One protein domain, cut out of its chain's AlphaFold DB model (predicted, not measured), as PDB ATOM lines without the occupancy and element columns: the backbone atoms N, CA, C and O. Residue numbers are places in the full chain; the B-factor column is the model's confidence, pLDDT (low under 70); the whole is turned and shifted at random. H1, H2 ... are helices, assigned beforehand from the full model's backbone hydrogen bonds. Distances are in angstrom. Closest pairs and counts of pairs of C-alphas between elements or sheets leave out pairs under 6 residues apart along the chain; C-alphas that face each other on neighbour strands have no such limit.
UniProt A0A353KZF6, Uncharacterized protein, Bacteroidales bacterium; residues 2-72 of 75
ATOM      1  N   ASN A   2     -20.087  15.043  -4.267       57.12
ATOM      2  CA  ASN A   2     -19.455  15.221  -5.573       57.12
ATOM      3  C   ASN A   2     -18.560  16.477  -5.544       57.12
ATOM      4  O   ASN A   2     -19.056  17.578  -5.321       57.12
ATOM      5  N   LYS A   3     -17.248  16.329  -5.791       56.34
ATOM      6  CA  LYS A   3     -16.256  17.431  -5.764       56.34
ATOM      7  C   LYS A   3     -16.574  18.582  -6.733       56.34
ATOM      8  O   LYS A   3     -15.992  19.660  -6.617       56.34
ATOM      9  N   TYR A   4     -17.436  18.351  -7.724       61.47
ATOM     10  CA  TYR A   4     -17.880  19.380  -8.662       61.47
ATOM     11  C   TYR A   4     -18.897  20.340  -8.026       61.47
ATOM     12  O   TYR A   4     -18.731  21.555  -8.124       61.47
ATOM     13  N   SER A   5     -19.882  19.799  -7.307       57.16
ATOM     14  CA  SER A   5     -20.946  20.563  -6.647       57.16
ATOM     15  C   SER A   5     -20.383  21.517  -5.586       57.16
ATOM     16  O   SER A   5     -20.767  22.680  -5.539       57.16
ATOM     17  N   GLU A   6     -19.383  21.079  -4.812       62.22
ATOM     18  CA  GLU A   6     -18.693  21.918  -3.813       62.22
ATOM     19  C   GLU A   6     -17.956  23.109  -4.453       62.22
ATOM     20  O   GLU A   6     -18.022  24.237  -3.961       62.22
ATOM     21  N   LYS A   7     -17.278  22.891  -5.590       67.31
ATOM     22  CA  LYS A   7     -16.602  23.970  -6.331       67.31
ATOM     23  C   LYS A   7     -17.593  24.979  -6.905       67.31
ATOM     24  O   LYS A   7     -17.266  26.164  -6.980       67.31
ATOM     25  N   LEU A   8     -18.770  24.517  -7.328       66.25
ATOM     26  CA  LEU A   8     -19.824  25.386  -7.834       66.25
ATOM     27  C   LEU A   8     -20.457  26.201  -6.699       66.25
ATOM     28  O   LEU A   8     -20.596  27.409  -6.846       66.25
ATOM     29  N   ALA A   9     -20.716  25.586  -5.541       66.31
ATOM     30  CA  ALA A   9     -21.237  26.272  -4.358       66.31
ATOM     31  C   ALA A   9     -20.330  27.430  -3.911       66.31
ATOM     32  O   ALA A   9     -20.808  28.537  -3.680       66.31
ATOM     33  N   ILE A  10     -19.008  27.226  -3.902       67.88
ATOM     34  CA  ILE A  10     -18.033  28.286  -3.592       67.88
ATOM     35  C   ILE A  10     -18.062  29.416  -4.637       67.88
ATOM     36  O   ILE A  10     -17.898  30.585  -4.286       67.88
ATOM     37  N   LYS A  11     -18.250  29.097  -5.926       66.94
ATOM     38  CA  LYS A  11     -18.384  30.114  -6.983       66.94
ATOM     39  C   LYS A  11     -19.679  30.916  -6.841       66.94
ATOM     40  O   LYS A  11     -19.639  32.128  -7.020       66.94
ATOM     41  N   VAL A  12     -20.786  30.258  -6.503       69.62
ATOM     42  CA  VAL A  12     -22.089  30.902  -6.278       69.62
ATOM     43  C   VAL A  12     -22.045  31.806  -5.047       69.62
ATOM     44  O   VAL A  12     -22.447  32.959  -5.143       69.62
ATOM     45  N   ALA A  13     -21.460  31.351  -3.936       67.44
ATOM     46  CA  ALA A  13     -21.262  32.179  -2.744       67.44
ATOM     47  C   ALA A  13     -20.483  33.470  -3.056       67.44
ATOM     48  O   ALA A  13     -20.889  34.556  -2.656       67.44
ATOM     49  N   LYS A  14     -19.419  33.363  -3.866       67.62
ATOM     50  CA  LYS A  14     -18.654  34.525  -4.349       67.62
ATOM     51  C   LYS A  14     -19.454  35.451  -5.271       67.62
ATOM     52  O   LYS A  14     -19.219  36.650  -5.242       67.62
ATOM     53  N   LEU A  15     -20.355  34.920  -6.101       64.81
ATOM     54  CA  LEU A  15     -21.218  35.720  -6.987       64.81
ATOM     55  C   LEU A  15     -22.285  36.505  -6.215       64.81
ATOM     56  O   LEU A  15     -22.679  37.580  -6.651       64.81
ATOM     57  N   LEU A  16     -22.732  35.973  -5.078       67.31
ATOM     58  CA  LEU A  16     -23.698  36.614  -4.184       67.31
ATOM     59  C   LEU A  16     -23.041  37.579  -3.181       67.31
ATOM     60  O   LEU A  16     -23.722  38.078  -2.292       67.31
ATOM     61  N   ASP A  17     -21.730  37.822  -3.312       67.81
ATOM     62  CA  ASP A  17     -20.910  38.619  -2.387       67.81
ATOM     63  C   ASP A  17     -21.008  38.135  -0.924       67.81
ATOM     64  O   ASP A  17     -20.859  38.892   0.035       67.81
ATOM     65  N   MET A  18     -21.270  36.834  -0.746       66.44
ATOM     66  CA  MET A  18     -21.341  36.186   0.557       66.44
ATOM     67  C   MET A  18     -19.978  35.596   0.902       66.44
ATOM     68  O   MET A  18     -19.372  34.858   0.116       66.44
ATOM     69  N   ASN A  19     -19.499  35.877   2.110       65.69
ATOM     70  CA  ASN A  19     -18.280  35.261   2.602       65.69
ATOM     71  C   ASN A  19     -18.555  33.770   2.881       65.69
ATOM     72  O   ASN A  19     -19.412  33.460   3.707       65.69
ATOM     73  N   PRO A  20     -17.828  32.823   2.255       62.56
ATOM     74  CA  PRO A  20     -18.026  31.391   2.489       62.56
ATOM     75  C   PRO A  20     -18.010  30.945   3.967       62.56
ATOM     76  O   PRO A  20     -18.735  30.005   4.283       62.56
ATOM     77  N   PRO A  21     -17.223  31.571   4.874       65.44
ATOM     78  CA  PRO A  21     -17.245  31.246   6.304       65.44
ATOM     79  C   PRO A  21     -18.533  31.647   7.032       65.44
ATOM     80  O   PRO A  21     -18.811  31.092   8.091       65.44
ATOM     81  N   ASP A  22     -19.288  32.601   6.483       67.00
ATOM     82  CA  ASP A  22     -20.490  33.167   7.105       67.00
ATOM     83  C   ASP A  22     -21.768  32.440   6.662       67.00
ATOM     84  O   ASP A  22     -22.850  32.723   7.174       67.00
ATOM     85  N   LEU A  23     -21.651  31.482   5.733       66.75
ATOM     86  CA  LEU A  23     -22.775  30.668   5.292       66.75
ATOM     87  C   LEU A  23     -23.219  29.734   6.419       66.75
ATOM     88  O   LEU A  23     -22.495  28.833   6.848       66.75
ATOM     89  N   THR A  24     -24.455  29.911   6.860       72.94
ATOM     90  CA  THR A  24     -25.136  28.937   7.706       72.94
ATOM     91  C   THR A  24     -25.361  27.635   6.934       72.94
ATOM     92  O   THR A  24     -25.499  27.627   5.710       72.94
ATOM     93  N   ASN A  25     -25.476  26.510   7.650       70.69
ATOM     94  CA  ASN A  25     -25.783  25.212   7.027       70.69
ATOM     95  C   ASN A  25     -27.055  25.264   6.152       70.69
ATOM     96  O   ASN A  25     -27.131  24.579   5.140       70.69
ATOM     97  N   PHE A  26     -28.026  26.111   6.510       71.00
ATOM     98  CA  PHE A  26     -29.253  26.311   5.738       71.00
ATOM     99  C   PHE A  26     -29.011  27.022   4.396       71.00
ATOM    100  O   PHE A  26     -29.565  26.616   3.378       71.00
ATOM    101  N   GLU A  27     -28.171  28.058   4.367       68.06
ATOM    102  CA  GLU A  27     -27.823  28.767   3.127       68.06
ATOM    103  C   GLU A  27     -27.007  27.877   2.188       68.06
ATOM    104  O   GLU A  27     -27.250  27.871   0.981       68.06
ATOM    105  N   VAL A  28     -26.099  27.060   2.735       70.06
ATOM    106  CA  VAL A  28     -25.381  26.039   1.959       70.06
ATOM    107  C   VAL A  28     -26.359  25.031   1.353       70.06
ATOM    108  O   VAL A  28     -26.257  24.743   0.162       70.06
ATOM    109  N   ASP A  29     -27.333  24.542   2.124       68.12
ATOM    110  CA  ASP A  29     -28.353  23.612   1.626       68.12
ATOM    111  C   ASP A  29     -29.206  24.224   0.502       68.12
ATOM    112  O   ASP A  29     -29.519  23.535  -0.470       68.12
ATOM    113  N   ILE A  30     -29.562  25.512   0.590       72.00
ATOM    114  CA  ILE A  30     -30.267  26.220  -0.493       72.00
ATOM    115  C   ILE A  30     -29.381  26.325  -1.733       72.00
ATOM    116  O   ILE A  30     -29.834  25.994  -2.825       72.00
ATOM    117  N   ILE A  31     -28.125  26.749  -1.582       72.06
ATOM    118  CA  ILE A  31     -27.188  26.888  -2.705       72.06
ATOM    119  C   ILE A  31     -26.988  25.538  -3.400       72.06
ATOM    120  O   ILE A  31     -27.050  25.467  -4.625       72.06
ATOM    121  N   VAL A  32     -26.799  24.458  -2.639       74.06
ATOM    122  CA  VAL A  32     -26.664  23.102  -3.189       74.06
ATOM    123  C   VAL A  32     -27.935  22.679  -3.921       74.06
ATOM    124  O   VAL A  32     -27.827  22.182  -5.037       74.06
ATOM    125  N   LYS A  33     -29.126  22.926  -3.359       73.44
ATOM    126  CA  LYS A  33     -30.397  22.623  -4.038       73.44
ATOM    127  C   LYS A  33     -30.564  23.396  -5.341       73.44
ATOM    128  O   LYS A  33     -30.894  22.784  -6.345       73.44
ATOM    129  N   VAL A  34     -30.285  24.698  -5.343       71.50
ATOM    130  CA  VAL A  34     -30.361  25.538  -6.550       71.50
ATOM    131  C   VAL A  34     -29.367  25.057  -7.609       71.50
ATOM    132  O   VAL A  34     -29.696  25.010  -8.789       71.50
ATOM    133  N   ILE A  35     -28.161  24.654  -7.201       73.31
ATOM    134  CA  ILE A  35     -27.166  24.082  -8.114       73.31
ATOM    135  C   ILE A  35     -27.639  22.741  -8.672       73.31
ATOM    136  O   ILE A  35     -27.528  22.521  -9.875       73.31
ATOM    137  N   ASP A  36     -28.150  21.847  -7.828       73.88
ATOM    138  CA  ASP A  36     -28.641  20.540  -8.259       73.88
ATOM    139  C   ASP A  36     -29.852  20.682  -9.197       73.88
ATOM    140  O   ASP A  36     -29.909  19.988 -10.213       73.88
ATOM    141  N   GLU A  37     -30.773  21.610  -8.915       72.88
ATOM    142  CA  GLU A  37     -31.898  21.960  -9.791       72.88
ATOM    143  C   GLU A  37     -31.406  22.529 -11.126       72.88
ATOM    144  O   GLU A  37     -31.768  21.997 -12.172       72.88
ATOM    145  N   ALA A  38     -30.497  23.507 -11.120       70.62
ATOM    146  CA  ALA A  38     -29.927  24.072 -12.345       70.62
ATOM    147  C   ALA A  38     -29.162  23.022 -13.174       70.62
ATOM    148  O   ALA A  38     -29.269  22.977 -14.398       70.62
ATOM    149  N   MET A  39     -28.413  22.125 -12.524       76.69
ATOM    150  CA  MET A  39     -27.740  21.011 -13.196       76.69
ATOM    151  C   MET A  39     -28.736  19.994 -13.762       76.69
ATOM    152  O   MET A  39     -28.478  19.397 -14.812       76.69
ATOM    153  N   HIS A  40     -29.852  19.759 -13.072       77.94
ATOM    154  CA  HIS A  40     -30.922  18.898 -13.556       77.94
ATOM    155  C   HIS A  40     -31.621  19.514 -14.771       77.94
ATOM    156  O   HIS A  40     -31.797  18.828 -15.778       77.94
ATOM    157  N   GLU A  41     -31.954  20.802 -14.709       72.50
ATOM    158  CA  GLU A  41     -32.533  21.560 -15.818       72.50
ATOM    159  C   GLU A  41     -31.605  21.576 -17.032       72.50
ATOM    160  O   GLU A  41     -32.050  21.227 -18.124       72.50
ATOM    161  N   GLN A  42     -30.308  21.854 -16.841       72.62
ATOM    162  CA  GLN A  42     -29.320  21.799 -17.920       72.62
ATOM    163  C   GLN A  42     -29.253  20.401 -18.540       72.62
ATOM    164  O   GLN A  42     -29.295  20.263 -19.756       72.62
ATOM    165  N   ARG A  43     -29.226  19.336 -17.726       78.62
ATOM    166  CA  ARG A  43     -29.226  17.960 -18.247       78.62
ATOM    167  C   ARG A  43     -30.482  17.665 -19.069       78.62
ATOM    168  O   ARG A  43     -30.401  16.981 -20.085       78.62
ATOM    169  N   MET A  44     -31.645  18.129 -18.619       78.00
ATOM    170  CA  MET A  44     -32.895  17.959 -19.360       78.00
ATOM    171  C   MET A  44     -32.891  18.764 -20.662       78.00
ATOM    172  O   MET A  44     -33.378  18.259 -21.672       78.00
ATOM    173  N   ALA A  45     -32.324  19.973 -20.661       74.25
ATOM    174  CA  ALA A  45     -32.125  20.776 -21.864       74.25
ATOM    175  C   ALA A  45     -31.192  20.064 -22.857       74.25
ATOM    176  O   ALA A  45     -31.586  19.848 -24.000       74.25
ATOM    177  N   ASP A  46     -30.036  19.576 -22.401       75.12
ATOM    178  CA  ASP A  46     -29.078  18.831 -23.227       75.12
ATOM    179  C   ASP A  46     -29.728  17.581 -23.860       75.12
ATOM    180  O   ASP A  46     -29.550  17.309 -25.045       75.12
ATOM    181  N   ILE A  47     -30.541  16.829 -23.101       81.12
ATOM    182  CA  ILE A  47     -31.279  15.661 -23.622       81.12
ATOM    183  C   ILE A  47     -32.305  16.067 -24.690       81.12
ATOM    184  O   ILE A  47     -32.482  15.340 -25.671       81.12
ATOM    185  N   ARG A  48     -33.010  17.191 -24.511       80.38
ATOM    186  CA  ARG A  48     -33.967  17.692 -25.514       80.38
ATOM    187  C   ARG A  48     -33.260  18.054 -26.813       80.38
ATOM    188  O   ARG A  48     -33.744  17.649 -27.865       80.38
ATOM    189  N   GLU A  49     -32.116  18.726 -26.733       81.31
ATOM    190  CA  GLU A  49     -31.312  19.062 -27.910       81.31
ATOM    191  C   GLU A  49     -30.857  17.811 -28.650       81.31
ATOM    192  O   GLU A  49     -31.108  17.683 -29.845       81.31
ATOM    193  N   VAL A  50     -30.291  16.833 -27.935       80.62
ATOM    194  CA  VAL A  50     -29.867  15.550 -28.523       80.62
ATOM    195  C   VAL A  50     -31.024  14.844 -29.230       80.62
ATOM    196  O   VAL A  50     -30.846  14.296 -30.315       80.62
ATOM    197  N   ASN A  51     -32.220  14.862 -28.640       81.56
ATOM    198  CA  ASN A  51     -33.405  14.248 -29.241       81.56
ATOM    199  C   ASN A  51     -33.966  15.029 -30.435       81.56
ATOM    200  O   ASN A  51     -34.747  14.459 -31.195       81.56
ATOM    201  N   SER A  52     -33.596  16.300 -30.602       82.56
ATOM    202  CA  SER A  52     -33.994  17.114 -31.754       82.56
ATOM    203  C   SER A  52     -33.115  16.888 -32.987       82.56
ATOM    204  O   SER A  52     -33.501  17.286 -34.086       82.56
ATOM    205  N   ILE A  53     -31.955  16.240 -32.824       86.38
ATOM    206  CA  ILE A  53     -31.037  15.971 -33.931       86.38
ATOM    207  C   ILE A  53     -31.651  14.914 -34.853       86.38
ATOM    208  O   ILE A  53     -32.069  13.839 -34.411       86.38
ATOM    209  N   GLU A  54     -31.688  15.229 -36.147       85.19
ATOM    210  CA  GLU A  54     -32.136  14.306 -37.184       85.19
ATOM    211  C   GLU A  54     -31.239  13.063 -37.204       85.19
ATOM    212  O   GLU A  54     -30.009  13.152 -37.207       85.19
ATOM    213  N   ARG A  55     -31.873  11.891 -37.167       85.81
ATOM    214  CA  ARG A  55     -31.185  10.601 -37.150       85.81
ATOM    215  C   ARG A  55     -30.993  10.104 -38.570       85.81
ATOM    216  O   ARG A  55     -31.849  10.325 -39.423       85.81
ATOM    217  N   ASP A  56     -29.901   9.387 -38.794       87.62
ATOM    218  CA  ASP A  56     -29.697   8.693 -40.059       87.62
ATOM    219  C   ASP A  56     -30.699   7.534 -40.246       87.62
ATOM    220  O   ASP A  56     -31.501   7.199 -39.369       87.62
ATOM    221  N   GLU A  57     -30.631   6.886 -41.407       88.31
ATOM    222  CA  GLU A  57     -31.455   5.728 -41.770       88.31
ATOM    223  C   GLU A  57     -31.325   4.525 -40.812       88.31
ATOM    224  O   GLU A  57     -32.210   3.670 -40.772       88.31
ATOM    225  N   ASN A  58     -30.266   4.482 -39.997       86.25
ATOM    226  CA  ASN A  58     -30.025   3.460 -38.980       86.25
ATOM    227  C   ASN A  58     -30.430   3.919 -37.565       86.25
ATOM    228  O   ASN A  58     -30.245   3.177 -36.598       86.25
ATOM    229  N   GLY A  59     -30.984   5.127 -37.418       82.12
ATOM    230  CA  GLY A  59     -31.374   5.706 -36.133       82.12
ATOM    231  C   GLY A  59     -30.209   6.282 -35.318       82.12
ATOM    232  O   GLY A  59     -30.393   6.570 -34.128       82.12
ATOM    233  N   MET A  60     -29.031   6.443 -35.923       84.81
ATOM    234  CA  MET A  60     -27.807   6.922 -35.286       84.81
ATOM    235  C   MET A  60     -27.640   8.434 -35.467       84.81
ATOM    236  O   MET A  60     -28.195   9.041 -36.382       84.81
ATOM    237  N   VAL A  61     -26.870   9.047 -34.565       83.94
ATOM    238  CA  VAL A  61     -26.515  10.471 -34.610       83.94
ATOM    239  C   VAL A  61     -24.996  10.596 -34.596       83.94
ATOM    240  O   VAL A  61     -24.326   9.906 -33.821       83.94
ATOM    241  N   TYR A  62     -24.443  11.475 -35.432       85.06
ATOM    242  CA  TYR A  62     -23.006  11.739 -35.450       85.06
ATOM    243  C   TYR A  62     -22.575  12.493 -34.188       85.06
ATOM    244  O   TYR A  62     -23.200  13.473 -33.783       85.06
ATOM    245  N   ALA A  63     -21.473  12.055 -33.574       80.62
ATOM    246  CA  ALA A  63     -20.977  12.632 -32.324       80.62
ATOM    247  C   ALA A  63     -20.696  14.143 -32.431       80.62
ATOM    248  O   ALA A  63     -20.970  14.881 -31.487       80.62
ATOM    249  N   ASP A  64     -20.221  14.612 -33.587       83.75
ATOM    250  CA  ASP A  64     -19.919  16.029 -33.811       83.75
ATOM    251  C   ASP A  64     -21.184  16.902 -33.772       83.75
ATOM    252  O   ASP A  64     -21.170  17.965 -33.156       83.75
ATOM    253  N   GLN A  65     -22.308  16.414 -34.312       82.12
ATOM    254  CA  GLN A  65     -23.603  17.110 -34.260       82.12
ATOM    255  C   GLN A  65     -24.146  17.191 -32.828       82.12
ATOM    256  O   GLN A  65     -24.722  18.204 -32.428       82.12
ATOM    257  N   VAL A  66     -23.927  16.138 -32.031       82.75
ATOM    258  CA  VAL A  66     -24.278  16.119 -30.603       82.75
ATOM    259  C   VAL A  66     -23.468  17.159 -29.832       82.75
ATOM    260  O   VAL A  66     -24.023  17.917 -29.038       82.75
ATOM    261  N   ILE A  67     -22.157  17.215 -30.070       81.75
ATOM    262  CA  ILE A  67     -21.262  18.166 -29.401       81.75
ATOM    263  C   ILE A  67     -21.614  19.605 -29.790       81.75
ATOM    264  O   ILE A  67     -21.640  20.476 -28.919       81.75
ATOM    265  N   GLU A  68     -21.901  19.861 -31.067       83.75
ATOM    266  CA  GLU A  68     -22.284  21.183 -31.564       83.75
ATOM    267  C   GLU A  68     -23.577  21.674 -30.898       83.75
ATOM    268  O   GLU A  68     -23.577  22.751 -30.302       83.75
ATOM    269  N   LYS A  69     -24.634  20.849 -30.857       80.12
ATOM    270  CA  LYS A  69     -25.904  21.240 -30.218       80.12
ATOM    271  C   LYS A  69     -25.834  21.411 -28.711       80.12
ATOM    272  O   LYS A  69     -26.413  22.355 -28.182       80.12
ATOM    273  N   ILE A  70     -25.073  20.575 -28.009       78.06
ATOM    274  CA  ILE A  70     -24.857  20.769 -26.567       78.06
ATOM    275  C   ILE A  70     -24.101  22.082 -26.300       78.06
ATOM    276  O   ILE A  70     -24.348  22.745 -25.295       78.06
ATOM    277  N   ASN A  71     -23.170  22.478 -27.173       77.62
ATOM    278  CA  ASN A  71     -22.410  23.714 -26.986       77.62
ATOM    279  C   ASN A  71     -23.203  24.980 -27.339       77.62
ATOM    280  O   ASN A  71     -22.958  26.005 -26.710       77.62
ATOM    281  N   GLU A  72     -24.151  24.921 -28.278       76.25
ATOM    282  CA  GLU A  72     -25.069  26.037 -28.567       76.25
ATOM    283  C   GLU A  72     -25.950  26.405 -27.360       76.25
ATOM    284  O   GLU A  72     -26.331  27.563 -27.215       76.25
TER     285      GLU A  72
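What this domain is: This is residues 2 to 72 of the 75 residues of an uncharacterized protein of Bacteroidales bacterium (UniProt A0A353KZF6). One long helix, H2, is the backbone of a thin rod, and two shorter helices pack crosswise on one side of it, H1 near its first end and H3 near its last, with a gap between them. Residues 55 to 60 stick out as a free loop. The printed part has 71 residues with three named helices in the order H1, H2, H3, and no named strand; it is all helix and extended, with a radius of gyration of the C-alphas of 17.5 A and spans of 57 by 19 by 17 A.

Where its parts are: H2, residues 25 to 52, measures 40.5 A, from C-alpha 25 at (-25.783, 25.212, 7.027). H1 is residues 3 to 15, 19.0 A. H3, residues 63 to 72, 14.5 A, ends at C-alpha 72 at (-25.069, 26.037, -28.567).

How they stand to each other: H2 touches H1 with residues 28 to 36 alone; the closest C-alphas, of Ala 9 and Ile 31, are 6.2 A apart. Their lines are only just about perpendicular, at 70.0 degrees. H2 touches H3 with residues 46 to 50 alone, the closest C-alphas being those of Asp 46 and Ile 70, 5.7 A, at a steep tilt of 50 degrees, opposite ways. H1 and H3 are apart. Every O i to N i+4 pair is within hydrogen-bond range in H2 and H3, and 8 of 9 in H1.

The domain as a whole: The C-alphas farthest apart, of Asp 22 and Glu 57, are 57.1 A apart. The printed part has no cut, and both links are short. Mean pLDDT of the printed part is 74.1; residues 2 to 23, 27 and 29 are under 70.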